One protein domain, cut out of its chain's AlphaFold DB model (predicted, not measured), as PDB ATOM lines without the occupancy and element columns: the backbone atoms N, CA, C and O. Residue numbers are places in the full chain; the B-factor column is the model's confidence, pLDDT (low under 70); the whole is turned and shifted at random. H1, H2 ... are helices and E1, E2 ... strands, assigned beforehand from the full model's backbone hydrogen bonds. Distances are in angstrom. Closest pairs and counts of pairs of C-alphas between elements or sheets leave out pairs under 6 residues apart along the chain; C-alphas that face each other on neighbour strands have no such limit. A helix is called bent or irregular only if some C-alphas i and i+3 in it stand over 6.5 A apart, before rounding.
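This is residues 187 to 337 of the 337 residues of an uncharacterized protein of Anaerolineales bacterium (UniProt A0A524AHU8). Two lobes share one long bent helix: a strongly twisted sheet of five strands with H1 and H3a over one face and its other face bare, and a bundle of three helices, H3b, H4 and H5, at one end of the long axis. H3 runs from the sheet as H3a into the bundle as H3b, and H4 reaches back to E4 and E5. The printed part has 151 residues, with five named helices and five named strands in the order H1 E1 E2 E3 E4 E5 H2 H3 H4 H5; the antiparallel sheet runs E1 E2 E3 E4 E5. The class is mixed, helices and strands; the whole is compact, with a radius of gyration of the C-alphas of 16.9 A, but elongated, spanning 52 by 30 by 25 A.

H1, residues 190 to 206, is on the sheet at a height of 9.9 A, over E1, residues 207 to 213, and E2, residues 219 to 225, and runs along the strands. E1 to E5 form a meander, each strand the antiparallel neighbour of the one before, with E3 at residues 234 to 238, E4 at 248 to 253 and E5 at 256 to 259. N 210 and O 222 of E1 and E2 are within hydrogen-bond range at 2.9 A, N 221 and O 236 of E2 and E3 at 2.8 A, N 237 and O 248 of E3 and E4 at 2.7 A, and N 251 and O 258 of E4 and E5 at 2.8 A. H2, residues 263 to 266, is not on the sheet and touches H3a, residues 274 to 287, the closest C-alphas being those of Gly 264 and Met 277, 5.5 A apart. H3a, on the same face as H1 at a height of 8.8 A, runs slantwise to the strands, at 52 degrees to E2 on the local plane. It touches H1 at a steep tilt of 45 degrees, the same way, closest at the C-alphas of Leu 203 and Val 275, 5.1 A. By its hydrogen bonds H3 was assigned as one helix, residues 274 to 302, but it is bent: C-alphas 287 and 290 are 6.6 A apart, and H3a stands at 60 degrees to H3b, residues 290 to 302. H3b, H4, residues 305 to 318, and H5, residues 323 to 336, form an up-and-down bundle, each running against the one before. The helical hairpin H3b and H4 touches closest at the C-alphas of Ala 296 and Ala 308, 4.3 A, at a shallow tilt of 18 degrees. In the helical hairpin H4 and H5 the closest C-alphas are those of Tyr 305 and Ala 332, 4.7 A, at a shallow tilt of 33 degrees, only just short of steep. Every O i to N i+4 pair is within hydrogen-bond range in H3a and H4, against 12 of 13 in H1, 8 of 9 in H3b and 8 of 10 in H5; H2 is too short for such a pair.

H1 begins at C-alpha 190 (-4.078, -18.258, -22.258) and is 25.4 A long. E1 is 18.3 A and E2 19.1 A long. H3a, 19.8 A, begins at C-alpha 274 (-4.703, -9.748, -38.847); H3b is 19.7 A and H4 20.2 A. H5, 20.7 A, ends at C-alpha 336 (-27.828, -22.355, -64.938) and is only just irregular, with C-alphas 332 and 335 6.7 A apart.

The C-alphas farthest apart, those of Pro 190 and Asn 301, are 53.2 A apart. The printed part has no cut and no long link. Its mean pLDDT is 72.1, and 52 residues are under 70, among them 187 to 194, 252 to 267 and 316 to 323.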
ATOM      1  N   LEU A 187      -7.580 -23.073 -28.335       61.25
ATOM      2  CA  LEU A 187      -8.197 -21.833 -27.867       61.25
ATOM      3  C   LEU A 187      -8.114 -21.642 -26.344       61.25
ATOM      4  O   LEU A 187      -8.103 -20.499 -25.898       61.25
ATOM      5  N   ASP A 188      -7.985 -22.719 -25.561       59.22
ATOM      6  CA  ASP A 188      -7.898 -22.648 -24.092       59.22
ATOM      7  C   ASP A 188      -6.492 -22.243 -23.612       59.22
ATOM      8  O   ASP A 188      -6.265 -22.004 -22.424       59.22
ATOM      9  N   SER A 189      -5.522 -22.123 -24.529       67.69
ATOM     10  CA  SER A 189      -4.200 -21.598 -24.201       67.69
ATOM     11  C   SER A 189      -4.290 -20.095 -23.890       67.69
ATOM     12  O   SER A 189      -4.668 -19.310 -24.767       67.69
ATOM     13  N   PRO A 190      -3.888 -19.644 -22.685       61.31
ATOM     14  CA  PRO A 190      -4.078 -18.258 -22.258       61.31
ATOM     15  C   PRO A 190      -3.366 -17.242 -23.165       61.31
ATOM     16  O   PRO A 190      -3.881 -16.145 -23.378       61.31
ATOM     17  N   GLY A 191      -2.225 -17.610 -23.760       69.06
ATOM     18  CA  GLY A 191      -1.509 -16.753 -24.713       69.06
ATOM     19  C   GLY A 191      -2.227 -16.600 -26.059       69.06
ATOM     20  O   GLY A 191      -2.235 -15.517 -26.640       69.06
ATOM     21  N   VAL A 192      -2.881 -17.662 -26.534       68.12
ATOM     22  CA  VAL A 192      -3.628 -17.661 -27.801       68.12
ATOM     23  C   VAL A 192      -4.936 -16.888 -27.655       68.12
ATOM     24  O   VAL A 192      -5.234 -16.031 -28.484       68.12
ATOM     25  N   ALA A 193      -5.683 -17.131 -26.575       66.12
ATOM     26  CA  ALA A 193      -6.919 -16.410 -26.280       66.12
ATOM     27  C   ALA A 193      -6.677 -14.901 -26.107       66.12
ATOM     28  O   ALA A 193      -7.436 -14.083 -26.632       66.12
ATOM     29  N   ALA A 194      -5.594 -14.520 -25.416       67.19
ATOM     30  CA  ALA A 194      -5.196 -13.121 -25.280       67.19
ATOM     31  C   ALA A 194      -4.837 -12.498 -26.637       67.19
ATOM     32  O   ALA A 194      -5.312 -11.404 -26.947       67.19
ATOM     33  N   ARG A 195      -4.069 -13.209 -27.480       76.56
ATOM     34  CA  ARG A 195      -3.726 -12.724 -28.822       76.56
ATOM     35  C   ARG A 195      -4.969 -12.531 -29.689       76.56
ATOM     36  O   ARG A 195      -5.118 -11.463 -30.267       76.56
ATOM     37  N   LEU A 196      -5.877 -13.504 -29.744       71.44
ATOM     38  CA  LEU A 196      -7.110 -13.412 -30.539       71.44
ATOM     39  C   LEU A 196      -8.022 -12.260 -30.095       71.44
ATOM     40  O   LEU A 196      -8.652 -11.629 -30.940       71.44
ATOM     41  N   ARG A 197      -8.063 -11.943 -28.793       71.38
ATOM     42  CA  ARG A 197      -8.789 -10.771 -28.286       71.38
ATOM     43  C   ARG A 197      -8.182  -9.465 -28.799       71.38
ATOM     44  O   ARG A 197      -8.908  -8.621 -29.309       71.38
ATOM     45  N   MET A 198      -6.855  -9.334 -28.734       76.50
ATOM     46  CA  MET A 198      -6.155  -8.159 -29.266       76.50
ATOM     47  C   MET A 198      -6.327  -8.019 -30.785       76.50
ATOM     48  O   MET A 198      -6.471  -6.906 -31.289       76.50
ATOM     49  N   GLU A 199      -6.324  -9.133 -31.521       79.50
ATOM     50  CA  GLU A 199      -6.603  -9.137 -32.961       79.50
ATOM     51  C   GLU A 199      -8.029  -8.669 -33.256       79.50
ATOM     52  O   GLU A 199      -8.227  -7.831 -34.133       79.50
ATOM     53  N   HIS A 200      -9.021  -9.160 -32.504       75.25
ATOM     54  CA  HIS A 200     -10.415  -8.745 -32.658       75.25
ATOM     55  C   HIS A 200     -10.599  -7.248 -32.403       75.25
ATOM     56  O   HIS A 200     -11.228  -6.575 -33.215       75.25
ATOM     57  N   GLU A 201     -10.003  -6.712 -31.336       70.81
ATOM     58  CA  GLU A 201     -10.059  -5.282 -31.011       70.81
ATOM     59  C   GLU A 201      -9.456  -4.414 -32.121       70.81
ATOM     60  O   GLU A 201     -10.048  -3.405 -32.507       70.81
ATOM     61  N   ARG A 202      -8.308  -4.818 -32.682       83.69
ATOM     62  CA  ARG A 202      -7.662  -4.102 -33.793       83.69
ATOM     63  C   ARG A 202      -8.452  -4.211 -35.090       83.69
ATOM     64  O   ARG A 202      -8.674  -3.204 -35.757       83.69
ATOM     65  N   LEU A 203      -8.932  -5.406 -35.431       78.44
ATOM     66  CA  LEU A 203      -9.808  -5.616 -36.583       78.44
ATOM     67  C   LEU A 203     -11.083  -4.778 -36.464       78.44
ATOM     68  O   LEU A 203     -11.506  -4.179 -37.448       78.44
ATOM     69  N   ALA A 204     -11.656  -4.673 -35.265       78.69
ATOM     70  CA  ALA A 204     -12.857  -3.892 -34.999       78.69
ATOM     71  C   ALA A 204     -12.656  -2.374 -35.149       78.69
ATOM     72  O   ALA A 204     -13.651  -1.648 -35.223       78.69
ATOM     73  N   GLN A 205     -11.420  -1.864 -35.217       82.81
ATOM     74  CA  GLN A 205     -11.155  -0.451 -35.514       82.81
ATOM     75  C   GLN A 205     -11.441  -0.151 -36.992       82.81
ATOM     76  O   GLN A 205     -12.258   0.730 -37.280       82.81
ATOM     77  N   THR A 206     -10.888  -0.951 -37.906       80.44
ATOM     78  CA  THR A 206     -10.964  -0.744 -39.369       80.44
ATOM     79  C   THR A 206     -12.155  -1.458 -40.029       80.44
ATOM     80  O   THR A 206     -12.761  -0.954 -40.976       80.44
ATOM     81  N   TYR A 207     -12.557  -2.609 -39.493       83.06
ATOM     82  CA  TYR A 207     -13.597  -3.482 -40.038       83.06
ATOM     83  C   TYR A 207     -14.758  -3.642 -39.054       83.06
ATOM     84  O   TYR A 207     -14.616  -3.499 -37.839       83.06
ATOM     85  N   ARG A 208     -15.941  -3.977 -39.567       81.75
ATOM     86  CA  ARG A 208     -16.967  -4.652 -38.766       81.75
ATOM     87  C   ARG A 208     -16.541  -6.113 -38.661       81.75
ATOM     88  O   ARG A 208     -16.694  -6.857 -39.628       81.75
ATOM     89  N   ALA A 209     -15.922  -6.461 -37.535       78.50
ATOM     90  CA  ALA A 209     -15.364  -7.781 -37.273       78.50
ATOM     91  C   ALA A 209     -16.316  -8.608 -36.397       78.50
ATOM     92  O   ALA A 209     -16.453  -8.351 -35.199       78.50
ATOM     93  N   GLU A 210     -16.959  -9.604 -37.001       70.75
ATOM     94  CA  GLU A 210     -17.852 -10.547 -36.324       70.75
ATOM     95  C   GLU A 210     -17.104 -11.875 -36.105       70.75
ATOM     96  O   GLU A 210     -16.831 -12.585 -37.079       70.75
ATOM     97  N   PRO A 211     -16.719 -12.210 -34.862       71.50
ATOM     98  CA  PRO A 211     -16.087 -13.484 -34.557       71.50
ATOM     99  C   PRO A 211     -17.141 -14.595 -34.456       71.50
ATOM    100  O   PRO A 211     -18.192 -14.416 -33.843       71.50
ATOM    101  N   ALA A 212     -16.839 -15.763 -35.011       67.75
ATOM    102  CA  ALA A 212     -17.655 -16.964 -34.918       67.75
ATOM    103  C   ALA A 212     -16.766 -18.199 -34.757       67.75
ATOM    104  O   ALA A 212     -15.719 -18.312 -35.394       67.75
ATOM    105  N   MET A 213     -17.196 -19.146 -33.925       58.34
ATOM    106  CA  MET A 213     -16.525 -20.436 -33.792       58.34
ATOM    107  C   MET A 213     -17.190 -21.451 -34.715       58.34
ATOM    108  O   MET A 213     -18.406 -21.636 -34.672       58.34
ATOM    109  N   MET A 214     -16.391 -22.087 -35.561       62.25
ATOM    110  CA  MET A 214     -16.869 -23.080 -36.515       62.25
ATOM    111  C   MET A 214     -16.877 -24.485 -35.889       62.25
ATOM    112  O   MET A 214     -16.099 -24.751 -34.969       62.25
ATOM    113  N   PRO A 215     -17.717 -25.416 -36.388       47.62
ATOM    114  CA  PRO A 215     -17.798 -26.786 -35.863       47.62
ATOM    115  C   PRO A 215     -16.488 -27.584 -35.951       47.62
ATOM    116  O   PRO A 215     -16.310 -28.564 -35.236       47.62
ATOM    117  N   ASP A 216     -15.572 -27.163 -36.824       56.53
ATOM    118  CA  ASP A 216     -14.227 -27.724 -36.997       56.53
ATOM    119  C   ASP A 216     -13.201 -27.179 -35.978       56.53
ATOM    120  O   ASP A 216     -12.016 -27.512 -36.049       56.53
ATOM    121  N   GLY A 217     -13.637 -26.349 -35.023       60.44
ATOM    122  CA  GLY A 217     -12.795 -25.773 -33.975       60.44
ATOM    123  C   GLY A 217     -11.950 -24.578 -34.427       60.44
ATOM    124  O   GLY A 217     -11.020 -24.188 -33.712       60.44
ATOM    125  N   GLN A 218     -12.234 -24.003 -35.602       71.19
ATOM    126  CA  GLN A 218     -11.593 -22.777 -36.084       71.19
ATOM    127  C   GLN A 218     -12.334 -21.526 -35.599       71.19
ATOM    128  O   GLN A 218     -13.564 -21.475 -35.563       71.19
ATOM    129  N   MET A 219     -11.571 -20.486 -35.261       70.44
ATOM    130  CA  MET A 219     -12.099 -19.157 -34.963       70.44
ATOM    131  C   MET A 219     -12.112 -18.335 -36.247       70.44
ATOM    132  O   MET A 219     -11.055 -18.040 -36.801       70.44
ATOM    133  N   VAL A 220     -13.291 -17.965 -36.729       78.50
ATOM    134  CA  VAL A 220     -13.469 -17.210 -37.969       78.50
ATOM    135  C   VAL A 220     -13.874 -15.780 -37.656       78.50
ATOM    136  O   VAL A 220     -14.854 -15.543 -36.962       78.50
ATOM    137  N   PHE A 221     -13.151 -14.819 -38.218       77.75
ATOM    138  CA  PHE A 221     -13.529 -13.414 -38.231       77.75
ATOM    139  C   PHE A 221     -14.146 -13.084 -39.580       77.75
ATOM    140  O   PHE A 221     -13.459 -13.089 -40.602       77.75
ATOM    141  N   ARG A 222     -15.441 -12.778 -39.593       82.56
ATOM    142  CA  ARG A 222     -16.083 -12.156 -40.747       82.56
ATOM    143  C   ARG A 222     -15.779 -10.665 -40.716       82.56
ATOM    144  O   ARG A 222     -16.119  -9.983 -39.752       82.56
ATOM    145  N   LEU A 223     -15.149 -10.173 -41.771       84.81
ATOM    146  CA  LEU A 223     -14.713  -8.795 -41.921       84.81
ATOM    147  C   LEU A 223     -15.522  -8.111 -43.015       84.81
ATOM    148  O   LEU A 223     -15.567  -8.563 -44.158       84.81
ATOM    149  N   THR A 224     -16.157  -7.001 -42.652       81.62
ATOM    150  CA  THR A 224     -16.781  -6.075 -43.606       81.62
ATOM    151  C   THR A 224     -16.116  -4.706 -43.458       81.62
ATOM    152  O   THR A 224     -16.127  -4.164 -42.347       81.62
ATOM    153  N   PRO A 225     -15.520  -4.127 -44.514       79.44
ATOM    154  CA  PRO A 225     -14.913  -2.799 -44.440       79.44
ATOM    155  C   PRO A 225     -15.927  -1.734 -43.997       79.44
ATOM    156  O   PRO A 225     -17.076  -1.740 -44.444       79.44
ATOM    157  N   LYS A 226     -15.520  -0.799 -43.128       79.00
ATOM    158  CA  LYS A 226     -16.403   0.299 -42.687       79.00
ATOM    159  C   LYS A 226     -16.545   1.414 -43.726       79.00
ATOM    160  O   LYS A 226     -17.608   2.025 -43.795       79.00
ATOM    161  N   ASP A 227     -15.522   1.635 -44.553       73.06
ATOM    162  CA  ASP A 227     -15.453   2.788 -45.458       73.06
ATOM    163  C   ASP A 227     -15.758   2.420 -46.918       73.06
ATOM    164  O   ASP A 227     -16.898   2.527 -47.370       73.06
ATOM    165  N   LYS A 228     -14.747   1.987 -47.682       64.81
ATOM    166  CA  LYS A 228     -14.888   1.577 -49.089       64.81
ATOM    167  C   LYS A 228     -15.259   0.097 -49.173       64.81
ATOM    168  O   LYS A 228     -14.774  -0.693 -48.378       64.81
ATOM    169  N   HIS A 229     -16.066  -0.283 -50.165       65.56
ATOM    170  CA  HIS A 229     -16.474  -1.679 -50.407       65.56
ATOM    171  C   HIS A 229     -17.301  -2.305 -49.262       65.56
ATOM    172  O   HIS A 229     -17.178  -3.489 -48.984       65.56
ATOM    173  N   GLN A 230     -18.206  -1.541 -48.633       65.31
ATOM    174  CA  GLN A 230     -19.071  -2.003 -47.521       65.31
ATOM    175  C   GLN A 230     -19.971  -3.212 -47.850       65.31
ATOM    176  O   GLN A 230     -20.591  -3.784 -46.956       65.31
ATOM    177  N   LYS A 231     -20.097  -3.571 -49.133       66.25
ATOM    178  CA  LYS A 231     -20.838  -4.754 -49.593       66.25
ATOM    179  C   LYS A 231     -19.974  -6.016 -49.654       66.25
ATOM    180  O   LYS A 231     -20.527  -7.109 -49.740       66.25
ATOM    181  N   LEU A 232     -18.652  -5.872 -49.598       71.75
ATOM    182  CA  LEU A 232     -17.721  -6.985 -49.571       71.75
ATOM    183  C   LEU A 232     -17.617  -7.521 -48.142       71.75
ATOM    184  O   LEU A 232     -17.312  -6.779 -47.210       71.75
ATOM    185  N   ALA A 233     -17.835  -8.823 -47.987       77.69
ATOM    186  CA  ALA A 233     -17.552  -9.540 -46.754       77.69
ATOM    187  C   ALA A 233     -16.567 -10.667 -47.055       77.69
ATOM    188  O   ALA A 233     -16.847 -11.529 -47.889       77.69
ATOM    189  N   PHE A 234     -15.440 -10.665 -46.357       79.25
ATOM    190  CA  PHE A 234     -14.442 -11.728 -46.421       79.25
ATOM    191  C   PHE A 234     -14.158 -12.263 -45.023       79.25
ATOM    192  O   PHE A 234     -14.532 -11.661 -44.018       79.25
ATOM    193  N   TYR A 235     -13.559 -13.439 -44.956       82.56
ATOM    194  CA  TYR A 235     -13.449 -14.223 -43.737       82.56
ATOM    195  C   TYR A 235     -11.994 -14.573 -43.491       82.56
ATOM    196  O   TYR A 235     -11.303 -14.968 -44.424       82.56
ATOM    197  N   LEU A 236     -11.554 -14.462 -42.239       83.50
ATOM    198  CA  LEU A 236     -10.250 -14.926 -41.775       83.50
ATOM    199  C   LEU A 236     -10.443 -16.029 -40.734       83.50
ATOM    200  O   LEU A 236     -10.963 -15.771 -39.653       83.50
ATOM    201  N   ALA A 237     -10.016 -17.247 -41.038       80.19
ATOM    202  CA  ALA A 237     -10.077 -18.399 -40.150       80.19
ATOM    203  C   ALA A 237      -8.727 -18.656 -39.474       80.19
ATOM    204  O   ALA A 237      -7.724 -18.929 -40.130       80.19
ATOM    205  N   CYS A 238      -8.710 -18.618 -38.147       76.56
ATOM    206  CA  CYS A 238      -7.579 -18.994 -37.310       76.56
ATOM    207  C   CYS A 238      -7.809 -20.403 -36.752       76.56
ATOM    208  O   CYS A 238      -8.868 -20.691 -36.192       76.56
ATOM    209  N   GLY A 239      -6.813 -21.277 -36.888       76.94
ATOM    210  CA  GLY A 239      -6.880 -22.666 -36.430       76.94
ATOM    211  C   GLY A 239      -5.726 -23.057 -35.507       76.94
ATOM    212  O   GLY A 239      -4.917 -22.228 -35.082       76.94
ATOM    213  N   SER A 240      -5.623 -24.359 -35.231       67.88
ATOM    214  CA  SER A 240      -4.585 -24.919 -34.364       67.88
ATOM    215  C   SER A 240      -3.170 -24.601 -34.875       67.88
ATOM    216  O   SER A 240      -2.727 -25.045 -35.939       67.88
ATOM    217  N   GLY A 241      -2.439 -23.815 -34.080       69.25
ATOM    218  CA  GLY A 241      -1.092 -23.330 -34.398       69.25
ATOM    219  C   GLY A 241      -0.988 -21.815 -34.597       69.25
ATOM    220  O   GLY A 241       0.122 -21.317 -34.758       69.25
ATOM    221  N   PHE A 242      -2.093 -21.071 -34.552       72.19
ATOM    222  CA  PHE A 242      -2.063 -19.608 -34.486       72.19
ATOM    223  C   PHE A 242      -1.378 -19.115 -33.185       72.19
ATOM    224  O   PHE A 242      -1.590 -19.728 -32.134       72.19
ATOM    225  N   PRO A 243      -0.564 -18.033 -33.207       73.50
ATOM    226  CA  PRO A 243      -0.244 -17.146 -34.338       73.50
ATOM    227  C   PRO A 243       0.933 -17.598 -35.220       73.50
ATOM    228  O   PRO A 243       1.280 -16.907 -36.173       73.50
ATOM    229  N   LYS A 244       1.554 -18.748 -34.931       73.81
ATOM    230  CA  LYS A 244       2.708 -19.258 -35.695       73.81
ATOM    231  C   LYS A 244       2.331 -19.753 -37.090       73.81
ATOM    232  O   LYS A 244       3.149 -19.702 -37.999       73.81
ATOM    233  N   LYS A 245       1.104 -20.248 -37.253       70.12
ATOM    234  CA  LYS A 245       0.512 -20.583 -38.551       70.12
ATOM    235  C   LYS A 245      -0.354 -19.436 -39.053       70.12
ATOM    236  O   LYS A 245      -1.078 -18.828 -38.262       70.12
ATOM    237  N   ALA A 246      -0.296 -19.207 -40.362       72.50
ATOM    238  CA  ALA A 246      -1.088 -18.196 -41.040       72.50
ATOM    239  C   ALA A 246      -2.598 -18.437 -40.873       72.50
ATOM    240  O   ALA A 246      -3.038 -19.594 -40.839       72.50
ATOM    241  N   PRO A 247      -3.399 -17.364 -40.784       79.06
ATOM    242  CA  PRO A 247      -4.843 -17.463 -40.919       79.06
ATOM    243  C   PRO A 247      -5.208 -17.846 -42.359       79.06
ATOM    244  O   PRO A 247      -4.516 -17.496 -43.312       79.06
ATOM    245  N   TRP A 248      -6.328 -18.533 -42.536       78.12
ATOM    246  CA  TRP A 248      -6.877 -18.821 -43.855       78.12
ATOM    247  C   TRP A 248      -7.908 -17.761 -44.241       78.12
ATOM    248  O   TRP A 248      -8.877 -17.560 -43.515       78.12
ATOM    249  N   ALA A 249      -7.727 -17.091 -45.379       77.12
ATOM    250  CA  ALA A 249      -8.685 -16.110 -45.875       77.12
ATOM    251  C   ALA A 249      -9.599 -16.697 -46.959       77.12
ATOM    252  O   ALA A 249      -9.144 -17.469 -47.804       77.12
ATOM    253  N   PHE A 250     -10.877 -16.320 -46.971       72.62
ATOM    254  CA  PHE A 250     -11.822 -16.730 -48.013       72.62
ATOM    255  C   PHE A 250     -13.005 -15.759 -48.176       72.62
ATOM    256  O   PHE A 250     -13.338 -15.002 -47.266       72.62
ATOM    257  N   LEU A 251     -13.671 -15.808 -49.330       72.75
ATOM    258  CA  LEU A 251     -14.983 -15.212 -49.593       72.75
ATOM    259  C   LEU A 251     -16.066 -16.287 -49.543       72.75
ATOM    260  O   LEU A 251     -15.827 -17.444 -49.882       72.75
ATOM    261  N   LEU A 252     -17.281 -15.901 -49.164       63.31
ATOM    262  CA  LEU A 252     -18.463 -16.731 -49.380       63.31
ATOM    263  C   LEU A 252     -19.220 -16.205 -50.596       63.31
ATOM    264  O   LEU A 252     -19.780 -15.112 -50.549       63.31
ATOM    265  N   ALA A 253     -19.252 -16.992 -51.669       57.22
ATOM    266  CA  ALA A 253     -20.035 -16.704 -52.868       57.22
ATOM    267  C   ALA A 253     -20.731 -17.988 -53.339       57.22
ATOM    268  O   ALA A 253     -20.137 -19.066 -53.323       57.22
ATOM    269  N   GLY A 254     -22.023 -17.892 -53.672       52.66
ATOM    270  CA  GLY A 254     -22.818 -19.050 -54.105       52.66
ATOM    271  C   GLY A 254     -22.928 -20.177 -53.064       52.66
ATOM    272  O   GLY A 254     -23.086 -21.336 -53.430       52.66
ATOM    273  N   GLY A 255     -22.780 -19.872 -51.768       55.28
ATOM    274  CA  GLY A 255     -22.770 -20.876 -50.691       55.28
ATOM    275  C   GLY A 255     -21.465 -21.674 -50.563       55.28
ATOM    276  O   GLY A 255     -21.365 -22.539 -49.694       55.28
ATOM    277  N   LYS A 256     -20.450 -21.372 -51.381       59.41
ATOM    278  CA  LYS A 256     -19.122 -21.998 -51.342       59.41
ATOM    279  C   LYS A 256     -18.077 -21.042 -50.757       59.41
ATOM    280  O   LYS A 256     -18.222 -19.821 -50.837       59.41
ATOM    281  N   ARG A 257     -17.025 -21.611 -50.154       63.91
ATOM    282  CA  ARG A 257     -15.848 -20.873 -49.666       63.91
ATOM    283  C   ARG A 257     -14.831 -20.758 -50.795       63.91
ATOM    284  O   ARG A 257     -14.297 -21.769 -51.237       63.91
ATOM    285  N   HIS A 258     -14.547 -19.534 -51.212       60.41
ATOM    286  CA  HIS A 258     -13.552 -19.215 -52.229       60.41
ATOM    287  C   HIS A 258     -12.293 -18.700 -51.540       60.41
ATOM    288  O   HIS A 258     -12.347 -17.624 -50.945       60.41
ATOM    289  N   PRO A 259     -11.182 -19.453 -51.534       63.84
ATOM    290  CA  PRO A 259      -9.977 -19.035 -50.834       63.84
ATOM    291  C   PRO A 259      -9.427 -17.738 -51.433       63.84
ATOM    292  O   PRO A 259      -9.382 -17.564 -52.648       63.84
ATOM    293  N   LEU A 260      -8.991 -16.838 -50.560       62.00
ATOM    294  CA  LEU A 260      -8.295 -15.617 -50.928       62.00
ATOM    295  C   LEU A 260      -6.796 -15.801 -50.720       62.00
ATOM    296  O   LEU A 260      -6.364 -16.421 -49.748       62.00
ATOM    297  N   SER A 261      -6.012 -15.227 -51.624       60.56
ATOM    298  CA  SER A 261      -4.558 -15.158 -51.517       60.56
ATOM    299  C   SER A 261      -4.107 -13.705 -51.620       60.56
ATOM    300  O   SER A 261      -4.711 -12.912 -52.337       60.56
ATOM    301  N   SER A 262      -3.072 -13.354 -50.863       55.62
ATOM    302  CA  SER A 262      -2.316 -12.104 -50.975       55.62
ATOM    303  C   SER A 262      -0.884 -12.359 -50.501       55.62
ATOM    304  O   SER A 262      -0.683 -13.262 -49.681       55.62
ATOM    305  N   PRO A 263       0.111 -11.581 -50.955       54.91
ATOM    306  CA  PRO A 263       1.493 -11.708 -50.482       54.91
ATOM    307  C   PRO A 263       1.637 -11.690 -48.946       54.91
ATOM    308  O   PRO A 263       2.479 -12.399 -48.399       54.91
ATOM    309  N   GLY A 264       0.782 -10.958 -48.234       57.03
ATOM    310  CA  GLY A 264       0.749 -10.864 -46.773       57.03
ATOM    311  C   GLY A 264       0.236 -12.114 -46.067       57.03
ATOM    312  O   GLY A 264       0.626 -12.375 -44.932       57.03
ATOM    313  N   LEU A 265      -0.593 -12.928 -46.731       61.19
ATOM    314  CA  LEU A 265      -0.926 -14.273 -46.246       61.19
ATOM    315  C   LEU A 265       0.228 -15.254 -46.460       61.19
ATOM    316  O   LEU A 265       0.441 -16.139 -45.632       61.19
ATOM    317  N   VAL A 266       0.966 -15.094 -47.560       55.31
ATOM    318  CA  VAL A 266       2.104 -15.954 -47.918       55.31
ATOM    319  C   VAL A 266       3.284 -15.716 -46.981       55.31
ATOM    320  O   VAL A 266       3.856 -16.665 -46.456       55.31
ATOM    321  N   ASN A 267       3.589 -14.449 -46.705       63.50
ATOM    322  CA  ASN A 267       4.692 -14.027 -45.844       63.50
ATOM    323  C   ASN A 267       4.264 -13.844 -44.381       63.50
ATOM    324  O   ASN A 267       4.827 -13.005 -43.670       63.50
ATOM    325  N   TRP A 268       3.246 -14.592 -43.939       72.88
ATOM    326  CA  TRP A 268       2.709 -14.454 -42.591       72.88
ATOM    327  C   TRP A 268       3.781 -14.716 -41.528       72.88
ATOM    328  O   TRP A 268       4.489 -15.724 -41.559       72.88
ATOM    329  N   SER A 269       3.837 -13.855 -40.515       75.44
ATOM    330  CA  SER A 269       4.641 -14.073 -39.314       75.44
ATOM    331  C   SER A 269       3.837 -13.799 -38.049       75.44
ATOM    332  O   SER A 269       2.942 -12.961 -38.029       75.44
ATOM    333  N   GLU A 270       4.226 -14.426 -36.937       80.62
ATOM    334  CA  GLU A 270       3.605 -14.211 -35.617       80.62
ATOM    335  C   GLU A 270       3.668 -12.749 -35.117       80.62
ATOM    336  O   GLU A 270       2.985 -12.377 -34.158       80.62
ATOM    337  N   LYS A 271       4.494 -11.912 -35.760       81.62
ATOM    338  CA  LYS A 271       4.647 -10.482 -35.469       81.62
ATOM    339  C   LYS A 271       3.635  -9.604 -36.211       81.62
ATOM    340  O   LYS A 271       3.375  -8.500 -35.740       81.62
ATOM    341  N   GLN A 272       3.081 -10.077 -37.326       80.69
ATOM    342  CA  GLN A 272       2.074  -9.353 -38.105       80.69
ATOM    343  C   GLN A 272       0.703  -9.435 -37.446       80.69
ATOM    344  O   GLN A 272       0.413 -10.364 -36.689       80.69
ATOM    345  N   TRP A 273      -0.138  -8.445 -37.729       85.56
ATOM    346  CA  TRP A 273      -1.507  -8.388 -37.224       85.56
ATOM    347  C   TRP A 273      -2.511  -8.769 -38.311       85.56
ATOM    348  O   TRP A 273      -2.317  -8.469 -39.491       85.56
ATOM    349  N   LEU A 274      -3.633  -9.377 -37.915       83.19
ATOM    350  CA  LEU A 274      -4.703  -9.748 -38.847       83.19
ATOM    351  C   LEU A 274      -5.256  -8.526 -39.585       83.19
ATOM    352  O   LEU A 274      -5.653  -8.650 -40.737       83.19
ATOM    353  N   VAL A 275      -5.262  -7.353 -38.943       85.31
ATOM    354  CA  VAL A 275      -5.721  -6.100 -39.562       85.31
ATOM    355  C   VAL A 275      -4.806  -5.631 -40.695       85.31
ATOM    356  O   VAL A 275      -5.303  -5.223 -41.738       85.31
ATOM    357  N   GLU A 276      -3.487  -5.759 -40.539       84.50
ATOM    358  CA  GLU A 276      -2.510  -5.375 -41.571       84.50
ATOM    359  C   GLU A 276      -2.649  -6.286 -42.795       84.50
ATOM    360  O   GLU A 276      -2.683  -5.823 -43.934       84.50
ATOM    361  N   MET A 277      -2.815  -7.585 -42.543       82.81
ATOM    362  CA  MET A 277      -3.044  -8.576 -43.587       82.81
ATOM    363  C   MET A 277      -4.416  -8.400 -44.263       82.81
ATOM    364  O   MET A 277      -4.509  -8.517 -45.484       82.81
ATOM    365  N   ALA A 278      -5.466  -8.053 -43.511       83.25
ATOM    366  CA  ALA A 278      -6.785  -7.735 -44.062       83.25
ATOM    367  C   ALA A 278      -6.743  -6.502 -44.984       83.25
ATOM    368  O   ALA A 278      -7.324  -6.527 -46.070       83.25
ATOM    369  N   ASP A 279      -6.011  -5.455 -44.595       82.38
ATOM    370  CA  ASP A 279      -5.821  -4.255 -45.419       82.38
ATOM    371  C   ASP A 279      -5.054  -4.564 -46.710       82.38
ATOM    372  O   ASP A 279      -5.373  -4.031 -47.778       82.38
ATOM    373  N   GLU A 280      -4.052  -5.437 -46.636       80.38
ATOM    374  CA  GLU A 280      -3.320  -5.894 -47.813       80.38
ATOM    375  C   GLU A 280      -4.195  -6.750 -48.737       80.38
ATOM    376  O   GLU A 280      -4.216  -6.515 -49.944       80.38
ATOM    377  N   LEU A 281      -4.977  -7.681 -48.181       78.31
ATOM    378  CA  LEU A 281      -5.954  -8.473 -48.932       78.31
ATOM    379  C   LEU A 281      -6.939  -7.591 -49.691       78.31
ATOM    380  O   LEU A 281      -7.220  -7.856 -50.855       78.31
ATOM    381  N   MET A 282      -7.436  -6.525 -49.063       77.44
ATOM    382  CA  MET A 282      -8.329  -5.568 -49.712       77.44
ATOM    383  C   MET A 282      -7.662  -4.856 -50.893       77.44
ATOM    384  O   MET A 282      -8.278  -4.695 -51.947       77.44
ATOM    385  N   LYS A 283      -6.396  -4.446 -50.746       76.75
ATOM    386  CA  LYS A 283      -5.624  -3.842 -51.846       76.75
ATOM    387  C   LYS A 283      -5.393  -4.841 -52.977       76.75
ATOM    388  O   LYS A 283      -5.562  -4.484 -54.139       76.75
ATOM    389  N   TRP A 284      -5.048  -6.077 -52.631       70.19
ATOM    390  CA  TRP A 284      -4.796  -7.148 -53.588       70.19
ATOM    391  C   TRP A 284      -6.056  -7.552 -54.355       70.19
ATOM    392  O   TRP A 284      -6.020  -7.691 -55.576       70.19
ATOM    393  N   LEU A 285      -7.186  -7.673 -53.659       70.81
ATOM    394  CA  LEU A 285      -8.484  -7.930 -54.274       70.81
ATOM    395  C   LEU A 285      -8.852  -6.827 -55.251       70.81
ATOM    396  O   LEU A 285      -9.193  -7.137 -56.386       70.81
ATOM    397  N   ASN A 286      -8.705  -5.566 -54.843       70.06
ATOM    398  CA  ASN A 286      -8.955  -4.422 -55.714       70.06
ATOM    399  C   ASN A 286      -8.058  -4.416 -56.958       70.06
ATOM    400  O   ASN A 286      -8.540  -4.087 -58.035       70.06
ATOM    401  N   TRP A 287      -6.786  -4.800 -56.828       67.94
ATOM    402  CA  TRP A 287      -5.878  -4.940 -57.970       67.94
ATOM    403  C   TRP A 287      -6.267  -6.109 -58.891       67.94
ATOM    404  O   TRP A 287      -6.213  -5.991 -60.111       67.94
ATOM    405  N   SER A 288      -6.727  -7.223 -58.318       63.75
ATOM    406  CA  SER A 288      -7.087  -8.438 -59.064       63.75
ATOM    407  C   SER A 288      -8.417  -8.326 -59.825       63.75
ATOM    408  O   SER A 288      -8.701  -9.157 -60.689       63.75
ATOM    409  N   LEU A 289      -9.235  -7.299 -59.552       67.50
ATOM    410  CA  LEU A 289     -10.517  -7.074 -60.240       67.50
ATOM    411  C   LEU A 289     -10.368  -6.945 -61.757       67.50
ATOM    412  O   LEU A 289     -11.214  -7.459 -62.493       67.50
ATOM    413  N   ASP A 290      -9.284  -6.319 -62.216       65.19
ATOM    414  CA  ASP A 290      -9.020  -6.109 -63.642       65.19
ATOM    415  C   ASP A 290      -8.744  -7.425 -64.388       65.19
ATOM    416  O   ASP A 290      -8.927  -7.498 -65.602       65.19
ATOM    417  N   GLN A 291      -8.370  -8.486 -63.662       68.25
ATOM    418  CA  GLN A 291      -8.082  -9.818 -64.203       68.25
ATOM    419  C   GLN A 291      -9.292 -10.763 -64.132       68.25
ATOM    420  O   GLN A 291      -9.440 -11.654 -64.969       68.25
ATOM    421  N   PHE A 292     -10.207 -10.556 -63.178       71.19
ATOM    422  CA  PHE A 292     -11.377 -11.425 -63.013       71.19
ATOM    423  C   PHE A 292     -12.428 -11.261 -64.114       71.19
ATOM    424  O   PHE A 292     -13.100 -12.234 -64.455       71.19
ATOM    425  N   VAL A 293     -12.576 -10.067 -64.698       75.75
ATOM    426  CA  VAL A 293     -13.522  -9.862 -65.811       75.75
ATOM    427  C   VAL A 293     -13.073 -10.604 -67.082       75.75
ATOM    428  O   VAL A 293     -13.894 -11.344 -67.622       75.75
ATOM    429  N   PRO A 294     -11.810 -10.490 -67.543       77.44
ATOM    430  CA  PRO A 294     -11.298 -11.308 -68.645       77.44
ATOM    431  C   PRO A 294     -11.389 -12.818 -68.386       77.44
ATOM    432  O   PRO A 294     -11.875 -13.548 -69.244       77.44
ATOM    433  N   ALA A 295     -11.008 -13.282 -67.190       74.25
ATOM    434  CA  ALA A 295     -11.075 -14.703 -66.840       74.25
ATOM    435  C   ALA A 295     -12.517 -15.244 -66.861       74.25
ATOM    436  O   ALA A 295     -12.769 -16.354 -67.330       74.25
ATOM    437  N   ALA A 296     -13.490 -14.443 -66.417       77.88
ATOM    438  CA  ALA A 296     -14.897 -14.811 -66.506       77.88
ATOM    439  C   ALA A 296     -15.423 -14.837 -67.950       77.88
ATOM    440  O   ALA A 296     -16.287 -15.651 -68.274       77.88
ATOM    441  N   GLU A 297     -14.930 -13.957 -68.826       81.62
ATOM    442  CA  GLU A 297     -15.255 -13.997 -70.257       81.62
ATOM    443  C   GLU A 297     -14.682 -15.245 -70.929       81.62
ATOM    444  O   GLU A 297     -15.361 -15.865 -71.746       81.62
ATOM    445  N   GLU A 298     -13.471 -15.648 -70.560       82.06
ATOM    446  CA  GLU A 298     -12.865 -16.881 -71.050       82.06
ATOM    447  C   GLU A 298     -13.638 -18.119 -70.575       82.06
ATOM    448  O   GLU A 298     -14.002 -18.956 -71.400       82.06
ATOM    449  N   ALA A 299     -14.005 -18.186 -69.291       75.75
ATOM    450  CA  ALA A 299     -14.864 -19.244 -68.756       75.75
ATOM    451  C   ALA A 299     -16.227 -19.305 -69.477       75.75
ATOM    452  O   ALA A 299     -16.682 -20.381 -69.865       75.75
ATOM    453  N   LEU A 300     -16.847 -18.152 -69.766       83.75
ATOM    454  CA  LEU A 300     -18.064 -18.089 -70.589       83.75
ATOM    455  C   LEU A 300     -17.861 -18.662 -71.995       83.75
ATOM    456  O   LEU A 300     -18.753 -19.338 -72.506       83.75
ATOM    457  N   ASN A 301     -16.717 -18.383 -72.621       85.69
ATOM    458  CA  ASN A 301     -16.400 -18.868 -73.964       85.69
ATOM    459  C   ASN A 301     -16.128 -20.378 -73.987       85.69
ATOM    460  O   ASN A 301     -16.437 -21.030 -74.983       85.69
ATOM    461  N   ARG A 302     -15.601 -20.940 -72.891       84.81
ATOM    462  CA  ARG A 302     -15.426 -22.390 -72.705       84.81
ATOM    463  C   ARG A 302     -16.725 -23.126 -72.356       84.81
ATOM    464  O   ARG A 302     -16.770 -24.346 -72.458       84.81
ATOM    465  N   GLY A 303     -17.786 -22.399 -71.996       83.56
ATOM    466  CA  GLY A 303     -19.056 -22.975 -71.538       83.56
ATOM    467  C   GLY A 303     -19.104 -23.258 -70.032       83.56
ATOM    468  O   GLY A 303     -20.079 -23.829 -69.546       83.56
ATOM    469  N   ASP A 304     -18.100 -22.808 -69.277       81.88
ATOM    470  CA  ASP A 304     -17.998 -22.962 -67.825       81.88
ATOM    471  C   ASP A 304     -18.828 -21.880 -67.109       81.88
ATOM    472  O   ASP A 304     -18.328 -20.974 -66.436       81.88
ATOM    473  N   TYR A 305     -20.149 -21.953 -67.281       80.62
ATOM    474  CA  TYR A 305     -21.091 -20.925 -66.829       80.62
ATOM    475  C   TYR A 305     -21.067 -20.687 -65.311       80.62
ATOM    476  O   TYR A 305     -21.228 -19.553 -64.861       80.62
ATOM    477  N   GLN A 306     -20.829 -21.735 -64.518       72.88
ATOM    478  CA  GLN A 306     -20.737 -21.625 -63.061       72.88
ATOM    479  C   GLN A 306     -19.473 -20.871 -62.622       72.88
ATOM    480  O   GLN A 306     -19.550 -19.998 -61.760       72.88
ATOM    481  N   GLU A 307     -18.330 -21.169 -63.243       72.38
ATOM    482  CA  GLU A 307     -17.050 -20.502 -62.974       72.38
ATOM    483  C   GLU A 307     -17.141 -19.008 -63.308       72.38
ATOM    484  O   GLU A 307     -16.797 -18.150 -62.491       72.38
ATOM    485  N   ALA A 308     -17.705 -18.687 -64.475       77.06
ATOM    486  CA  ALA A 308     -17.953 -17.308 -64.865       77.06
ATOM    487  C   ALA A 308     -18.874 -16.574 -63.880       77.06
ATOM    488  O   ALA A 308     -18.607 -15.428 -63.515       77.06
ATOM    489  N   ALA A 309     -19.955 -17.219 -63.430       74.31
ATOM    490  CA  ALA A 309     -20.890 -16.613 -62.489       74.31
ATOM    491  C   ALA A 309     -20.233 -16.317 -61.129       74.31
ATOM    492  O   ALA A 309     -20.475 -15.253 -60.547       74.31
ATOM    493  N   ASP A 310     -19.371 -17.211 -60.646       68.81
ATOM    494  CA  ASP A 310     -18.670 -17.047 -59.374       68.81
ATOM    495  C   ASP A 310     -17.653 -15.892 -59.451       68.81
ATOM    496  O   ASP A 310     -17.688 -14.982 -58.616       68.81
ATOM    497  N   LEU A 311     -16.831 -15.845 -60.507       72.88
ATOM    498  CA  LEU A 311     -15.857 -14.769 -60.746       72.88
ATOM    499  C   LEU A 311     -16.527 -13.390 -60.846       72.88
ATOM    500  O   LEU A 311     -16.090 -12.417 -60.227       72.88
ATOM    501  N   LEU A 312     -17.639 -13.300 -61.574       75.56
ATOM    502  CA  LEU A 312     -18.367 -12.041 -61.764       75.56
ATOM    503  C   LEU A 312     -19.119 -11.602 -60.506       75.56
ATOM    504  O   LEU A 312     -19.306 -10.403 -60.286       75.56
ATOM    505  N   THR A 313     -19.501 -12.550 -59.650       70.38
ATOM    506  CA  THR A 313     -20.054 -12.249 -58.325       70.38
ATOM    507  C   THR A 313     -18.999 -11.609 -57.424       70.38
ATOM    508  O   THR A 313     -19.302 -10.624 -56.750       70.38
ATOM    509  N   VAL A 314     -17.753 -12.097 -57.453       68.25
ATOM    510  CA  VAL A 314     -16.627 -11.491 -56.717       68.25
ATOM    511  C   VAL A 314     -16.345 -10.071 -57.217       68.25
ATOM    512  O   VAL A 314     -16.200  -9.151 -56.404       68.25
ATOM    513  N   VAL A 315     -16.354  -9.866 -58.539       71.88
ATOM    514  CA  VAL A 315     -16.188  -8.532 -59.140       71.88
ATOM    515  C   VAL A 315     -17.276  -7.578 -58.654       71.88
ATOM    516  O   VAL A 315     -16.956  -6.518 -58.133       71.88
ATOM    517  N   LEU A 316     -18.554  -7.960 -58.733       65.69
ATOM    518  CA  LEU A 316     -19.672  -7.091 -58.343       65.69
ATOM    519  C   LEU A 316     -19.820  -6.889 -56.828       65.69
ATOM    520  O   LEU A 316     -20.369  -5.872 -56.399       65.69
ATOM    521  N   ALA A 317     -19.351  -7.832 -56.008       63.69
ATOM    522  CA  ALA A 317     -19.279  -7.652 -54.559       63.69
ATOM    523  C   ALA A 317     -18.231  -6.596 -54.173       63.69
ATOM    524  O   ALA A 317     -18.420  -5.860 -53.201       63.69
ATOM    525  N   THR A 318     -17.155  -6.500 -54.958       62.78
ATOM    526  CA  THR A 318     -16.044  -5.576 -54.723       62.78
ATOM    527  C   THR A 318     -16.293  -4.223 -55.397       62.78
ATOM    528  O   THR A 318     -16.312  -3.202 -54.713       62.78
ATOM    529  N   ASP A 319     -16.581  -4.191 -56.700       67.06
ATOM    530  CA  ASP A 319     -17.037  -3.006 -57.435       67.06
ATOM    531  C   ASP A 319     -18.424  -3.235 -58.074       67.06
ATOM    532  O   ASP A 319     -18.552  -3.702 -59.209       67.06
ATOM    533  N   PRO A 320     -19.513  -2.854 -57.383       57.94
ATOM    534  CA  PRO A 320     -20.867  -3.034 -57.898       57.94
ATOM    535  C   PRO A 320     -21.198  -2.132 -59.096       57.94
ATOM    536  O   PRO A 320     -22.291  -2.248 -59.653       57.94
ATOM    537  N   ARG A 321     -20.315  -1.193 -59.477       59.59
ATOM    538  CA  ARG A 321     -20.562  -0.250 -60.575       59.59
ATOM    539  C   ARG A 321     -20.026  -0.725 -61.917       59.59
ATOM    540  O   ARG A 321     -20.261  -0.020 -62.892       59.59
ATOM    541  N   THR A 322     -19.375  -1.886 -62.007       66.06
ATOM    542  CA  THR A 322     -18.829  -2.419 -63.265       66.06
ATOM    543  C   THR A 322     -19.951  -2.962 -64.177       66.06
ATOM    544  O   THR A 322     -20.376  -4.113 -64.028       66.06
ATOM    545  N   PRO A 323     -20.457  -2.204 -65.178       60.59
ATOM    546  CA  PRO A 323     -21.682  -2.576 -65.902       60.59
ATOM    547  C   PRO A 323     -21.466  -3.784 -66.821       60.59
ATOM    548  O   PRO A 323     -22.394  -4.545 -67.100       60.59
ATOM    549  N   ARG A 324     -20.221  -3.974 -67.282       72.75
ATOM    550  CA  ARG A 324     -19.788  -5.135 -68.066       72.75
ATOM    551  C   ARG A 324     -19.913  -6.423 -67.247       72.75
ATOM    552  O   ARG A 324     -20.486  -7.382 -67.749       72.75
ATOM    553  N   ALA A 325     -19.497  -6.413 -65.979       72.31
ATOM    554  CA  ALA A 325     -19.554  -7.588 -65.110       72.31
ATOM    555  C   ALA A 325     -20.998  -8.039 -64.821       72.31
ATOM    556  O   ALA A 325     -21.301  -9.224 -64.899       72.31
ATOM    557  N   ALA A 326     -21.924  -7.098 -64.600       70.62
ATOM    558  CA  ALA A 326     -23.347  -7.410 -64.415       70.62
ATOM    559  C   ALA A 326     -23.995  -8.047 -65.655       70.62
ATOM    560  O   ALA A 326     -24.771  -8.996 -65.535       70.62
ATOM    561  N   ARG A 327     -23.654  -7.563 -66.856       74.38
ATOM    562  CA  ARG A 327     -24.145  -8.151 -68.115       74.38
ATOM    563  C   ARG A 327     -23.587  -9.553 -68.345       74.38
ATOM    564  O   ARG A 327     -24.329 -10.438 -68.761       74.38
ATOM    565  N   LEU A 328     -22.300  -9.755 -68.073       79.56
ATOM    566  CA  LEU A 328     -21.671 -11.070 -68.166       79.56
ATOM    567  C   LEU A 328     -22.259 -12.040 -67.134       79.56
ATOM    568  O   LEU A 328     -22.507 -13.189 -67.477       79.56
ATOM    569  N   LEU A 329     -22.569 -11.575 -65.916       78.00
ATOM    570  CA  LEU A 329     -23.145 -12.422 -64.869       78.00
ATOM    571  C   LEU A 329     -24.534 -12.910 -65.281       78.00
ATOM    572  O   LEU A 329     -24.838 -14.089 -65.146       78.00
ATOM    573  N   ALA A 330     -25.354 -12.030 -65.862       75.00
ATOM    574  CA  ALA A 330     -26.652 -12.416 -66.407       75.00
ATOM    575  C   ALA A 330     -26.523 -13.465 -67.530       75.00
ATOM    576  O   ALA A 330     -27.331 -14.390 -67.597       75.00
ATOM    577  N   ARG A 331     -25.491 -13.360 -68.382       80.44
ATOM    578  CA  ARG A 331     -25.186 -14.368 -69.416       80.44
ATOM    579  C   ARG A 331     -24.689 -15.686 -68.826       80.44
ATOM    580  O   ARG A 331     -25.049 -16.727 -69.352       80.44
ATOM    581  N   ALA A 332     -23.904 -15.641 -67.753       76.50
ATOM    582  CA  ALA A 332     -23.417 -16.821 -67.044       76.50
ATOM    583  C   ALA A 332     -24.539 -17.542 -66.285       76.50
ATOM    584  O   ALA A 332     -24.566 -18.760 -66.219       76.50
ATOM    585  N   GLN A 333     -25.509 -16.802 -65.746       79.50
ATOM    586  CA  GLN A 333     -26.617 -17.373 -64.978       79.50
ATOM    587  C   GLN A 333     -27.779 -17.876 -65.840       79.50
ATOM    588  O   GLN A 333     -28.556 -18.701 -65.370       79.50
ATOM    589  N   ALA A 334     -27.934 -17.397 -67.079       76.56
ATOM    590  CA  ALA A 334     -29.037 -17.807 -67.952       76.56
ATOM    591  C   ALA A 334     -29.078 -19.326 -68.254       76.56
ATOM    592  O   ALA A 334     -30.177 -19.875 -68.234       76.56
ATOM    593  N   PRO A 335     -27.945 -20.022 -68.477       73.19
ATOM    594  CA  PRO A 335     -27.912 -21.472 -68.706       73.19
ATOM    595  C   PRO A 335     -27.971 -22.314 -67.424       73.19
ATOM    596  O   PRO A 335     -28.092 -23.531 -67.507       73.19
ATOM    597  N   LEU A 336     -27.846 -21.688 -66.247       70.38
ATOM    598  CA  LEU A 336     -27.828 -22.355 -64.938       70.38
ATOM    599  C   LEU A 336     -29.219 -22.419 -64.275       70.38
ATOM    600  O   LEU A 336     -29.320 -22.839 -63.123       70.38
ATOM    601  N   ARG A 337     -30.263 -21.935 -64.960       56.91
ATOM    602  CA  ARG A 337     -31.641 -21.855 -64.458       56.91
ATOM    603  C   ARG A 337     -32.494 -23.055 -64.825       56.91
ATOM    604  O   ARG A 337     -32.355 -23.544 -65.966       56.91
TER     605      ARG A 337